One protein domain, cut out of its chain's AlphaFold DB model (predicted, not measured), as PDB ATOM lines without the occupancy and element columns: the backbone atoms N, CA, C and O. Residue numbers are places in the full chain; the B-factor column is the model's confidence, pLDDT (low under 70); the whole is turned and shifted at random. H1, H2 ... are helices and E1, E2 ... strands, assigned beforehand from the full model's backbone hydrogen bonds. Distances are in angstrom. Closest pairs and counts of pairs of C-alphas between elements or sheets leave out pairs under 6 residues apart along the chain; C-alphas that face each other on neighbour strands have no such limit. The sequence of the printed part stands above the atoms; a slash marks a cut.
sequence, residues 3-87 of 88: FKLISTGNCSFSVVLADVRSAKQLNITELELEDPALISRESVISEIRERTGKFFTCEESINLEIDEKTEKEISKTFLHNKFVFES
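Overview. This is residues 3 to 87 of the 88 residues of an uncharacterized protein of Clostridium sp. CAG:470 (UniProt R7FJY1). A strongly twisted four-stranded sheet has H1 and H2 over one face, in two layers; H1 runs slantwise to the strands and H2 stands up from the sheet. The printed part has 85 residues, with E1, E2, E3, H1, E4, H2 along it. The mixed sheet runs E3 E2 E1 E4. The class is mixed, the whole compact, radius of gyration of the C-alphas 12.6 A, spanning 43 by 24 by 18 A.

Along the chain. E1, residues 3 to 9, 18.3 A, begins at C-alpha 3 (142.710, 76.000, 68.188). E2 is 12 to 17, E3 25 to 28, E4 63 to 66, H1 41 to 56, 22.4 A. H2, 68 to 85, 25.9 A, ends at C-alpha 85 (149.144, 56.075, 89.514).

Arrangement. E1, E2, E3 form a meander of antiparallel neighbours, with N 6 and O 14 at 2.8 A and N 28 and O 13 at 2.8 A. E4 is parallel to E1, N 5 and O 65 at 2.9 A. E3, H1, E4 form a split strand-helix-strand unit, E2 and E1 between its strands, with a right-handed crossover. H1's height over the sheet is 8.5 A. Residues 41 to 45 of H1 touch H2, closest C-alphas Arg 41 and Phe 78, 6.1 A; at 72 degrees they are only just about perpendicular. In H1 and H2 every O i to N i+4 pair is within hydrogen-bond range.

Size, cuts and confidence. The farthest C-alphas, Arg 21 and Ser 87, are 43.6 A apart. The printed part has no cut. The link E3 to H1 is long. Residue 87 is under 70 in pLDDT.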
ATOM      1  N   PHE A   3     143.583  76.000  67.026       93.38
ATOM      2  CA  PHE A   3     142.710  76.000  68.188       93.38
ATOM      3  C   PHE A   3     143.419  76.653  69.363       93.38
ATOM      4  O   PHE A   3     144.638  76.570  69.477       93.38
ATOM      5  N   LYS A   4     142.653  77.268  70.255       94.50
ATOM      6  CA  LYS A   4     143.144  77.751  71.543       94.50
ATOM      7  C   LYS A   4     142.701  76.788  72.620       94.50
ATOM      8  O   LYS A   4     141.509  76.496  72.718       94.50
ATOM      9  N   LEU A   5     143.659  76.322  73.408       95.69
ATOM     10  CA  LEU A   5     143.401  75.589  74.634       95.69
ATOM     11  C   LEU A   5     143.414  76.587  75.789       95.69
ATOM     12  O   LEU A   5     144.388  77.310  75.979       95.69
ATOM     13  N   ILE A   6     142.321  76.632  76.537       94.69
ATOM     14  CA  ILE A   6     142.109  77.592  77.614       94.69
ATOM     15  C   ILE A   6     141.831  76.809  78.886       94.69
ATOM     16  O   ILE A   6     140.880  76.031  78.937       94.69
ATOM     17  N   SER A   7     142.610  77.038  79.938       92.81
ATOM     18  CA  SER A   7     142.245  76.517  81.254       92.81
ATOM     19  C   SER A   7     140.999  77.214  81.807       92.81
ATOM     20  O   SER A   7     140.965  78.443  81.973       92.81
ATOM     21  N   THR A   8     140.014  76.403  82.188       91.56
ATOM     22  CA  THR A   8     138.820  76.828  82.929       91.56
ATOM     23  C   THR A   8     138.997  76.707  84.448       91.56
ATOM     24  O   THR A   8     138.079  77.042  85.192       91.56
ATOM     25  N   GLY A   9     140.183  76.294  84.915       85.62
ATOM     26  CA  GLY A   9     140.497  76.005  86.319       85.62
ATOM     27  C   GLY A   9     140.248  74.544  86.698       85.62
ATOM     28  O   GLY A   9     139.619  73.812  85.938       85.62
ATOM     29  N   ASN A  10     140.757  74.132  87.865       87.19
ATOM     30  CA  ASN A  10     140.644  72.769  88.406       87.19
ATOM     31  C   ASN A  10     140.995  71.694  87.370       87.19
ATOM     32  O   ASN A  10     140.151  70.861  87.051       87.19
ATOM     33  N   CYS A  11     142.181  71.787  86.752       87.88
ATOM     34  CA  CYS A  11     142.637  70.799  85.765       87.88
ATOM     35  C   CYS A  11     141.650  70.563  84.598       87.88
ATOM     36  O   CYS A  11     141.707  69.530  83.938       87.88
ATOM     37  N   SER A  12     140.745  71.515  84.344       92.19
ATOM     38  CA  SER A  12     139.745  71.461  83.283       92.19
ATOM     39  C   SER A  12     140.068  72.479  82.193       92.19
ATOM     40  O   SER A  12     140.659  73.543  82.439       92.19
ATOM     41  N   PHE A  13     139.674  72.147  80.968       96.06
ATOM     42  CA  PHE A  13     140.074  72.860  79.766       96.06
ATOM     43  C   PHE A  13     138.903  73.084  78.816       96.06
ATOM     44  O   PHE A  13     137.975  72.283  78.728       96.06
ATOM     45  N   SER A  14     138.986  74.164  78.049       95.25
ATOM     46  CA  SER A  14     138.110  74.432  76.918       95.25
ATOM     47  C   SER A  14     138.940  74.630  75.656       95.25
ATOM     48  O   SER A  14     139.957  75.327  75.674       95.25
ATOM     49  N   VAL A  15     138.509  74.013  74.559       94.12
ATOM     50  CA  VAL A  15     139.121  74.147  73.238       94.12
ATOM     51  C   VAL A  15     138.168  74.881  72.312       94.12
ATOM     52  O   VAL A  15     137.036  74.447  72.084       94.12
ATOM     53  N   VAL A  16     138.658  75.977  71.736       93.12
ATOM     54  CA  VAL A  16     137.914  76.825  70.795       93.12
ATOM     55  C   VAL A  16     138.708  77.040  69.511       93.12
ATOM     56  O   VAL A  16     139.938  76.995  69.509       93.12
ATOM     57  N   LEU A  17     138.017  77.296  68.400       91.56
ATOM     58  CA  LEU A  17     138.665  77.672  67.139       91.56
ATOM     59  C   LEU A  17     139.314  79.057  67.271       91.56
ATOM     60  O   LEU A  17     138.661  80.011  67.686       91.56
ATOM     61  N   ALA A  18     140.592  79.176  66.899       86.12
ATOM     62  CA  ALA A  18     141.347  80.421  67.069       86.12
ATOM     63  C   ALA A  18     140.918  81.519  66.078       86.12
ATOM     64  O   ALA A  18     140.893  82.699  66.427       86.12
ATOM     65  N   ASP A  19     140.574  81.114  64.853       79.25
ATOM     66  CA  ASP A  19     140.431  82.002  63.691       79.25
ATOM     67  C   ASP A  19     138.979  82.372  63.354       79.25
ATOM     68  O   ASP A  19     138.729  83.182  62.461       79.25
ATOM     69  N   VAL A  20     138.000  81.787  64.049       77.06
ATOM     70  CA  VAL A  20     136.577  81.942  63.725       77.06
ATOM     71  C   VAL A  20     135.791  82.227  64.995       77.06
ATOM     72  O   VAL A  20     135.922  81.513  65.986       77.06
ATOM     73  N   ARG A  21     134.908  83.236  64.958       74.25
ATOM     74  CA  ARG A  21     133.879  83.420  65.993       74.25
ATOM     75  C   ARG A  21     132.865  82.281  65.887       74.25
ATOM     76  O   ARG A  21     131.878  82.384  65.168       74.25
ATOM     77  N   SER A  22     133.152  81.187  66.578       77.75
ATOM     78  CA  SER A  22     132.299  80.009  66.678       77.75
ATOM     79  C   SER A  22     131.825  79.839  68.117       77.75
ATOM     80  O   SER A  22     132.600  80.024  69.049       77.75
ATOM     81  N   ALA A  23     130.561  79.453  68.292       82.06
ATOM     82  CA  ALA A  23     130.044  79.009  69.586       82.06
ATOM     83  C   ALA A  23     130.417  77.544  69.892       82.06
ATOM     84  O   ALA A  23     130.141  77.047  70.981       82.06
ATOM     85  N   LYS A  24     131.018  76.830  68.926       90.06
ATOM     86  CA  LYS A  24     131.444  75.442  69.103       90.06
ATOM     87  C   LYS A  24     132.703  75.409  69.970       90.06
ATOM     88  O   LYS A  24     133.758  75.880  69.549       90.06
ATOM     89  N   GLN A  25     132.568  74.816  71.150       93.25
ATOM     90  CA  GLN A  25     133.635  74.620  72.126       93.25
ATOM     91  C   GLN A  25     133.629  73.165  72.595       93.25
ATOM     92  O   GLN A  25     132.559  72.578  72.767       93.25
ATOM     93  N   LEU A  26     134.811  72.600  72.800       95.31
ATOM     94  CA  LEU A  26     134.981  71.320  73.480       95.31
ATOM     95  C   LEU A  26     135.396  71.613  74.917       95.31
ATOM     96  O   LEU A  26     136.399  72.285  75.122       95.31
ATOM     97  N   ASN A  27     134.651  71.103  75.891       95.56
ATOM     98  CA  ASN A  27     135.033  71.180  77.297       95.56
ATOM     99  C   ASN A  27     135.548  69.812  77.736       95.56
ATOM    100  O   ASN A  27     134.928  68.804  77.410       95.56
ATOM    101  N   ILE A  28     136.675  69.805  78.439       95.62
ATOM    102  CA  ILE A  28     137.347  68.615  78.957       95.62
ATOM    103  C   ILE A  28     137.498  68.820  80.459       95.62
ATOM    104  O   ILE A  28     138.103  69.800  80.900       95.62
ATOM    105  N   THR A  29     136.907  67.930  81.239       94.56
ATOM    106  CA  THR A  29     136.940  67.982  82.703       94.56
ATOM    107  C   THR A  29     138.187  67.304  83.274       94.56
ATOM    108  O   THR A  29     138.879  66.564  82.582       94.56
ATOM    109  N   GLU A  30     138.473  67.545  84.552       91.94
ATOM    110  CA  GLU A  30     139.554  66.863  85.278       91.94
ATOM    111  C   GLU A  30     139.403  65.337  85.254       91.94
ATOM    112  O   GLU A  30     140.337  64.643  84.870       91.94
ATOM    113  N   LEU A  31     138.208  64.825  85.576       91.19
ATOM    114  CA  LEU A  31     137.903  63.385  85.596       91.19
ATOM    115  C   LEU A  31     138.136  62.714  84.240       91.19
ATOM    116  O   LEU A  31     138.479  61.544  84.149       91.19
ATOM    117  N   GLU A  32     137.934  63.465  83.162       92.81
ATOM    118  CA  GLU A  32     138.181  63.003  81.804       92.81
ATOM    119  C   GLU A  32     139.670  62.858  81.466       92.81
ATOM    120  O   GLU A  32     139.988  62.210  80.468       92.81
ATOM    121  N   LEU A  33     140.554  63.472  82.252       92.25
ATOM    122  CA  LEU A  33     142.009  63.434  82.105       92.25
ATOM    123  C   LEU A  33     142.700  62.663  83.239       92.25
ATOM    124  O   LEU A  33     143.929  62.617  83.265       92.25
ATOM    125  N   GLU A  34     141.943  62.070  84.160       91.25
ATOM    126  CA  GLU A  34     142.456  61.195  85.213       91.25
ATOM    127  C   GLU A  34     142.719  59.799  84.630       91.25
ATOM    128  O   GLU A  34     141.841  58.940  84.581       91.25
ATOM    129  N   ASP A  35     143.929  59.595  84.106       89.38
ATOM    130  CA  ASP A  35     144.305  58.377  83.382       89.38
ATOM    131  C   ASP A  35     145.796  58.044  83.625       89.38
ATOM    132  O   ASP A  35     146.649  58.940  83.531       89.38
ATOM    133  N   PRO A  36     146.149  56.774  83.918       89.94
ATOM    134  CA  PRO A  36     147.534  56.342  84.131       89.94
ATOM    135  C   PRO A  36     148.448  56.516  82.906       89.94
ATOM    136  O   PRO A  36     149.668  56.562  83.047       89.94
ATOM    137  N   ALA A  37     147.901  56.641  81.695       91.56
ATOM    138  CA  ALA A  37     148.667  56.944  80.487       91.56
ATOM    139  C   ALA A  37     149.065  58.429  80.386       91.56
ATOM    140  O   ALA A  37     149.938  58.784  79.590       91.56
ATOM    141  N   LEU A  38     148.456  59.306  81.190       93.31
ATOM    142  CA  LEU A  38     148.599  60.762  81.112       93.31
ATOM    143  C   LEU A  38     149.565  61.326  82.171       93.31
ATOM    144  O   LEU A  38     149.290  62.342  82.809       93.31
ATOM    145  N   ILE A  39     150.715  60.670  82.353       92.75
ATOM    146  CA  ILE A  39     151.745  61.001  83.367       92.75
ATOM    147  C   ILE A  39     152.845  61.958  82.871       92.75
ATOM    148  O   ILE A  39     153.808  62.250  83.581       92.75
ATOM    149  N   SER A  40     152.718  62.470  81.646       93.19
ATOM    150  CA  SER A  40     153.616  63.483  81.075       93.19
ATOM    151  C   SER A  40     152.842  64.632  80.439       93.19
ATOM    152  O   SER A  40     151.696  64.480  80.004       93.19
ATOM    153  N   ARG A  41     153.489  65.794  80.314       93.06
ATOM    154  CA  ARG A  41     152.904  66.954  79.630       93.06
ATOM    155  C   ARG A  41     152.486  66.605  78.200       93.06
ATOM    156  O   ARG A  41     151.387  66.949  77.775       93.06
ATOM    157  N   GLU A  42     153.352  65.915  77.469       93.75
ATOM    158  CA  GLU A  42     153.135  65.533  76.076       93.75
ATOM    159  C   GLU A  42     151.955  64.571  75.931       93.75
ATOM    160  O   GLU A  42     151.172  64.720  74.992       93.75
ATOM    161  N   SER A  43     151.787  63.630  76.867       94.56
ATOM    162  CA  SER A  43     150.637  62.718  76.874       94.56
ATOM    163  C   SER A  43     149.309  63.459  77.068       94.56
ATOM    164  O   SER A  43     148.406  63.286  76.253       94.56
ATOM    165  N   VAL A  44     149.220  64.382  78.037       94.88
ATOM    166  CA  VAL A  44     148.016  65.211  78.253       94.88
ATOM    167  C   VAL A  44     147.696  66.054  77.016       94.88
ATOM    168  O   VAL A  44     146.555  66.095  76.560       94.88
ATOM    169  N   ILE A  45     148.702  66.702  76.417       94.75
ATOM    170  CA  ILE A  45     148.508  67.503  75.198       94.75
ATOM    171  C   ILE A  45     148.037  66.628  74.029       94.75
ATOM    172  O   ILE A  45     147.196  67.063  73.241       94.75
ATOM    173  N   SER A  46     148.574  65.415  73.896       94.19
ATOM    174  CA  SER A  46     148.221  64.497  72.808       94.19
ATOM    175  C   SER A  46     146.782  64.001  72.934       94.19
ATOM    176  O   SER A  46     146.054  64.039  71.944       94.19
ATOM    177  N   GLU A  47     146.340  63.662  74.144       95.00
ATOM    178  CA  GLU A  47     144.946  63.293  74.425       95.00
ATOM    179  C   GLU A  47     143.981  64.447  74.115       95.00
ATOM    180  O   GLU A  47     142.982  64.278  73.412       95.00
ATOM    181  N   ILE A  48     144.310  65.666  74.555       94.75
ATOM    182  CA  ILE A  48     143.507  66.859  74.248       94.75
ATOM    183  C   ILE A  48     143.433  67.090  72.731       94.75
ATOM    184  O   ILE A  48     142.361  67.422  72.208       94.75
ATOM    185  N   ARG A  49     144.538  66.900  71.993       94.31
ATOM    186  CA  ARG A  49     144.540  66.977  70.520       94.31
ATOM    187  C   ARG A  49     143.630  65.922  69.910       94.31
ATOM    188  O   ARG A  49     142.823  66.265  69.051       94.31
ATOM    189  N   GLU A  50     143.721  64.677  70.356       93.38
ATOM    190  CA  GLU A  50     142.894  63.589  69.840       93.38
ATOM    191  C   GLU A  50     141.399  63.869  70.049       93.38
ATOM    192  O   GLU A  50     140.611  63.796  69.099       93.38
ATOM    193  N   ARG A  51     141.002  64.291  71.256       94.12
ATOM    194  CA  ARG A  51     139.613  64.690  71.547       94.12
ATOM    195  C   ARG A  51     139.157  65.867  70.701       94.12
ATOM    196  O   ARG A  51     138.035  65.861  70.194       94.12
ATOM    197  N   THR A  52     140.031  66.851  70.503       93.88
ATOM    198  CA  THR A  52     139.758  67.994  69.623       93.88
ATOM    199  C   THR A  52     139.474  67.517  68.197       93.88
ATOM    200  O   THR A  52     138.484  67.936  67.597       93.88
ATOM    201  N   GLY A  53     140.274  66.590  67.664       93.00
ATOM    202  CA  GLY A  53     140.088  66.052  66.313       93.00
ATOM    203  C   GLY A  53     138.766  65.329  66.148       93.00
ATOM    204  O   GLY A  53     138.015  65.625  65.218       93.00
ATOM    205  N   LYS A  54     138.428  64.469  67.112       93.00
ATOM    206  CA  LYS A  54     137.144  63.758  67.145       93.00
ATOM    207  C   LYS A  54     135.960  64.730  67.217       93.00
ATOM    208  O   LYS A  54     135.023  64.617  66.429       93.00
ATOM    209  N   PHE A  55     136.006  65.725  68.105       93.69
ATOM    210  CA  PHE A  55     134.893  66.658  68.327       93.69
ATOM    211  C   PHE A  55     134.672  67.644  67.170       93.69
ATOM    212  O   PHE A  55     133.533  67.984  66.819       93.69
ATOM    213  N   PHE A  56     135.755  68.136  66.566       90.12
ATOM    214  CA  PHE A  56     135.691  69.064  65.436       90.12
ATOM    215  C   PHE A  56     135.668  68.363  64.074       90.12
ATOM    216  O   PHE A  56     135.533  69.057  63.069       90.12
ATOM    217  N   THR A  57     135.730  67.026  64.047       89.19
ATOM    218  CA  THR A  57     135.776  66.214  62.817       89.19
ATOM    219  C   THR A  57     136.926  66.667  61.910       89.19
ATOM    220  O   THR A  57     136.758  66.890  60.713       89.19
ATOM    221  N   CYS A  58     138.090  66.892  62.522       84.25
ATOM    222  CA  CYS A  58     139.276  67.424  61.863       84.25
ATOM    223  C   CYS A  58     140.291  66.297  61.654       84.25
ATOM    224  O   CYS A  58     140.842  65.776  62.621       84.25
ATOM    225  N   GLU A  59     140.524  65.937  60.391       74.75
ATOM    226  CA  GLU A  59     141.519  64.932  59.981       74.75
ATOM    227  C   GLU A  59     142.914  65.545  59.745       74.75
ATOM    228  O   GLU A  59     143.894  64.834  59.535       74.75
ATOM    229  N   GLU A  60     143.015  66.876  59.784       75.94
ATOM    230  CA  GLU A  60     144.272  67.606  59.634       75.94
ATOM    231  C   GLU A  60     145.046  67.722  60.953       75.94
ATOM    232  O   GLU A  60     144.526  67.500  62.047       75.94
ATOM    233  N   SER A  61     146.297  68.181  60.861       80.31
ATOM    234  CA  SER A  61     147.091  68.519  62.038       80.31
ATOM    235  C   SER A  61     146.419  69.613  62.885       80.31
ATOM    236  O   SER A  61     146.073  70.713  62.426       80.31
ATOM    237  N   ILE A  62     146.231  69.288  64.164       90.06
ATOM    238  CA  ILE A  62     145.640  70.166  65.175       90.06
ATOM    239  C   ILE A  62     146.765  70.937  65.845       90.06
ATOM    240  O   ILE A  62     147.574  70.372  66.583       90.06
ATOM    241  N   ASN A  63     146.799  72.241  65.595       90.88
ATOM    242  CA  ASN A  63     147.709  73.134  66.290       90.88
ATOM    243  C   ASN A  63     146.984  73.755  67.490       90.88
ATOM    244  O   ASN A  63     146.032  74.514  67.301       90.88
ATOM    245  N   LEU A  64     147.415  73.394  68.701       93.38
ATOM    246  CA  LEU A  64     146.909  73.954  69.953       93.38
ATOM    247  C   LEU A  64     147.806  75.118  70.381       93.38
ATOM    248  O   LEU A  64     148.970  74.912  70.720       93.38
ATOM    249  N   GLU A  65     147.252  76.323  70.399       94.62
ATOM    250  CA  GLU A  65     147.834  77.478  71.072       94.62
ATOM    251  C   GLU A  65     147.585  77.337  72.579       94.62
ATOM    252  O   GLU A  65     146.436  77.211  73.014       94.62
ATOM    253  N   ILE A  66     148.665  77.337  73.360       94.81
ATOM    254  CA  ILE A  66     148.653  77.140  74.812       94.81
ATOM    255  C   ILE A  66     149.297  78.371  75.447       94.81
ATOM    256  O   ILE A  66     150.423  78.727  75.100       94.81
ATOM    257  N   ASP A  67     148.577  79.035  76.350       93.38
ATOM    258  CA  ASP A  67     149.125  80.135  77.145       93.38
ATOM    259  C   ASP A  67     149.797  79.632  78.435       93.38
ATOM    260  O   ASP A  67     149.624  78.485  78.852       93.38
ATOM    261  N   GLU A  68     150.559  80.505  79.099       94.06
ATOM    262  CA  GLU A  68     151.311  80.149  80.313       94.06
ATOM    263  C   GLU A  68     150.396  79.631  81.440       94.06
ATOM    264  O   GLU A  68     150.754  78.723  82.192       94.06
ATOM    265  N   LYS A  69     149.188  80.197  81.568       94.00
ATOM    266  CA  LYS A  69     148.209  79.764  82.574       94.00
ATOM    267  C   LYS A  69     147.762  78.328  82.300       94.00
ATOM    268  O   LYS A  69     147.702  77.513  83.217       94.00
ATOM    269  N   THR A  70     147.453  78.023  81.051       94.38
ATOM    270  CA  THR A  70     146.999  76.708  80.610       94.38
ATOM    271  C   THR A  70     148.118  75.684  80.720       94.38
ATOM    272  O   THR A  70     147.878  74.576  81.190       94.38
ATOM    273  N   GLU A  71     149.356  76.060  80.403       94.19
ATOM    274  CA  GLU A  71     150.527  75.195  80.576       94.19
ATOM    275  C   GLU A  71     150.755  74.797  82.044       94.19
ATOM    276  O   GLU A  71     151.063  73.636  82.347       94.19
ATOM    277  N   LYS A  72     150.553  75.734  82.981       94.31
ATOM    278  CA  LYS A  72     150.601  75.441  84.424       94.31
ATOM    279  C   LYS A  72     149.535  74.432  84.837       94.31
ATOM    280  O   LYS A  72     149.819  73.553  85.641       94.31
ATOM    281  N   GLU A  73     148.336  74.536  84.283       94.19
ATOM    282  CA  GLU A  73     147.224  73.639  84.615       94.19
ATOM    283  C   GLU A  73     147.413  72.249  84.001       94.19
ATOM    284  O   GLU A  73     147.251  71.266  84.713       94.19
ATOM    285  N   ILE A  74     147.912  72.147  82.763       94.38
ATOM    286  CA  ILE A  74     148.371  70.866  82.187       94.38
ATOM    287  C   ILE A  74     149.418  70.220  83.095       94.38
ATOM    288  O   ILE A  74     149.424  69.004  83.293       94.38
ATOM    289  N   SER A  75     150.310  71.039  83.661       93.88
ATOM    290  CA  SER A  75     151.353  70.536  84.548       93.88
ATOM    291  C   SER A  75     150.792  69.971  85.851       93.88
ATOM    292  O   SER A  75     151.280  68.953  86.333       93.88
ATOM    293  N   LYS A  76     149.734  70.578  86.396       93.81
ATOM    294  CA  LYS A  76     149.015  70.022  87.549       93.81
ATOM    295  C   LYS A  76     148.345  68.695  87.208       93.81
ATOM    296  O   LYS A  76     148.473  67.769  87.999       93.81
ATOM    297  N   THR A  77     147.711  68.587  86.039       93.38
ATOM    298  CA  THR A  77     147.051  67.353  85.588       93.38
ATOM    299  C   THR A  77     148.020  66.173  85.549       93.38
ATOM    300  O   THR A  77     147.788  65.177  86.226       93.38
ATOM    301  N   PHE A  78     149.149  66.283  84.835       93.06
ATOM    302  CA  PHE A  78     150.063  65.136  84.743       93.06
ATOM    303  C   PHE A  78     150.741  64.826  86.084       93.06
ATOM    304  O   PHE A  78     151.020  63.665  86.362       93.06
ATOM    305  N   LEU A  79     151.013  65.833  86.928       93.25
ATOM    306  CA  LEU A  79     151.567  65.609  88.269       93.25
ATOM    307  C   LEU A  79     150.570  64.900  89.186       93.25
ATOM    308  O   LEU A  79     150.986  64.055  89.974       93.25
ATOM    309  N   HIS A  80     149.281  65.232  89.079       91.81
ATOM    310  CA  HIS A  80     148.218  64.539  89.797       91.81
ATOM    311  C   HIS A  80     148.161  63.071  89.378       91.81
ATOM    312  O   HIS A  80     148.324  62.200  90.227       91.81
ATOM    313  N   ASN A  81     148.063  62.799  88.074       90.75
ATOM    314  CA  ASN A  81     148.045  61.433  87.547       90.75
ATOM    315  C   ASN A  81     149.300  60.658  87.951       90.75
ATOM    316  O   ASN A  81     149.215  59.524  88.403       90.75
ATOM    317  N   LYS A  82     150.473  61.289  87.858       90.50
ATOM    318  CA  LYS A  82     151.736  60.690  88.289       90.50
ATOM    319  C   LYS A  82     151.703  60.316  89.769       90.50
ATOM    320  O   LYS A  82     152.079  59.212  90.132       90.50
ATOM    321  N   PHE A  83     151.231  61.217  90.627       90.12
ATOM    322  CA  PHE A  83     151.122  60.955  92.058       90.12
ATOM    323  C   PHE A  83     150.135  59.826  92.372       90.12
ATOM    324  O   PHE A  83     150.446  58.977  93.204       90.12
ATOM    325  N   VAL A  84     148.975  59.811  91.716       88.88
ATOM    326  CA  VAL A  84     147.926  58.808  91.935       88.88
ATOM    327  C   VAL A  84     148.355  57.430  91.424       88.88
ATOM    328  O   VAL A  84     148.201  56.457  92.153       88.88
ATOM    329  N   PHE A  85     148.933  57.345  90.221       86.44
ATOM    330  CA  PHE A  85     149.144  56.075  89.514       86.44
ATOM    331  C   PHE A  85     150.587  55.544  89.519       86.44
ATOM    332  O   PHE A  85     150.771  54.353  89.308       86.44
ATOM    333  N   GLU A  86     151.624  56.362  89.756       73.06
ATOM    334  CA  GLU A  86     152.991  55.833  89.972       73.06
ATOM    335  C   GLU A  86     153.262  55.456  91.438       73.06
ATOM    336  O   GLU A  86     154.318  54.905  91.745       73.06
ATOM    337  N   SER A  87     152.341  55.775  92.355       60.66
ATOM    338  CA  SER A  87     152.446  55.379  93.767       60.66
ATOM    339  C   SER A  87     151.855  53.989  94.056       60.66
ATOM    340  O   SER A  87     151.871  53.573  95.218       60.66
TER     341      SER A  87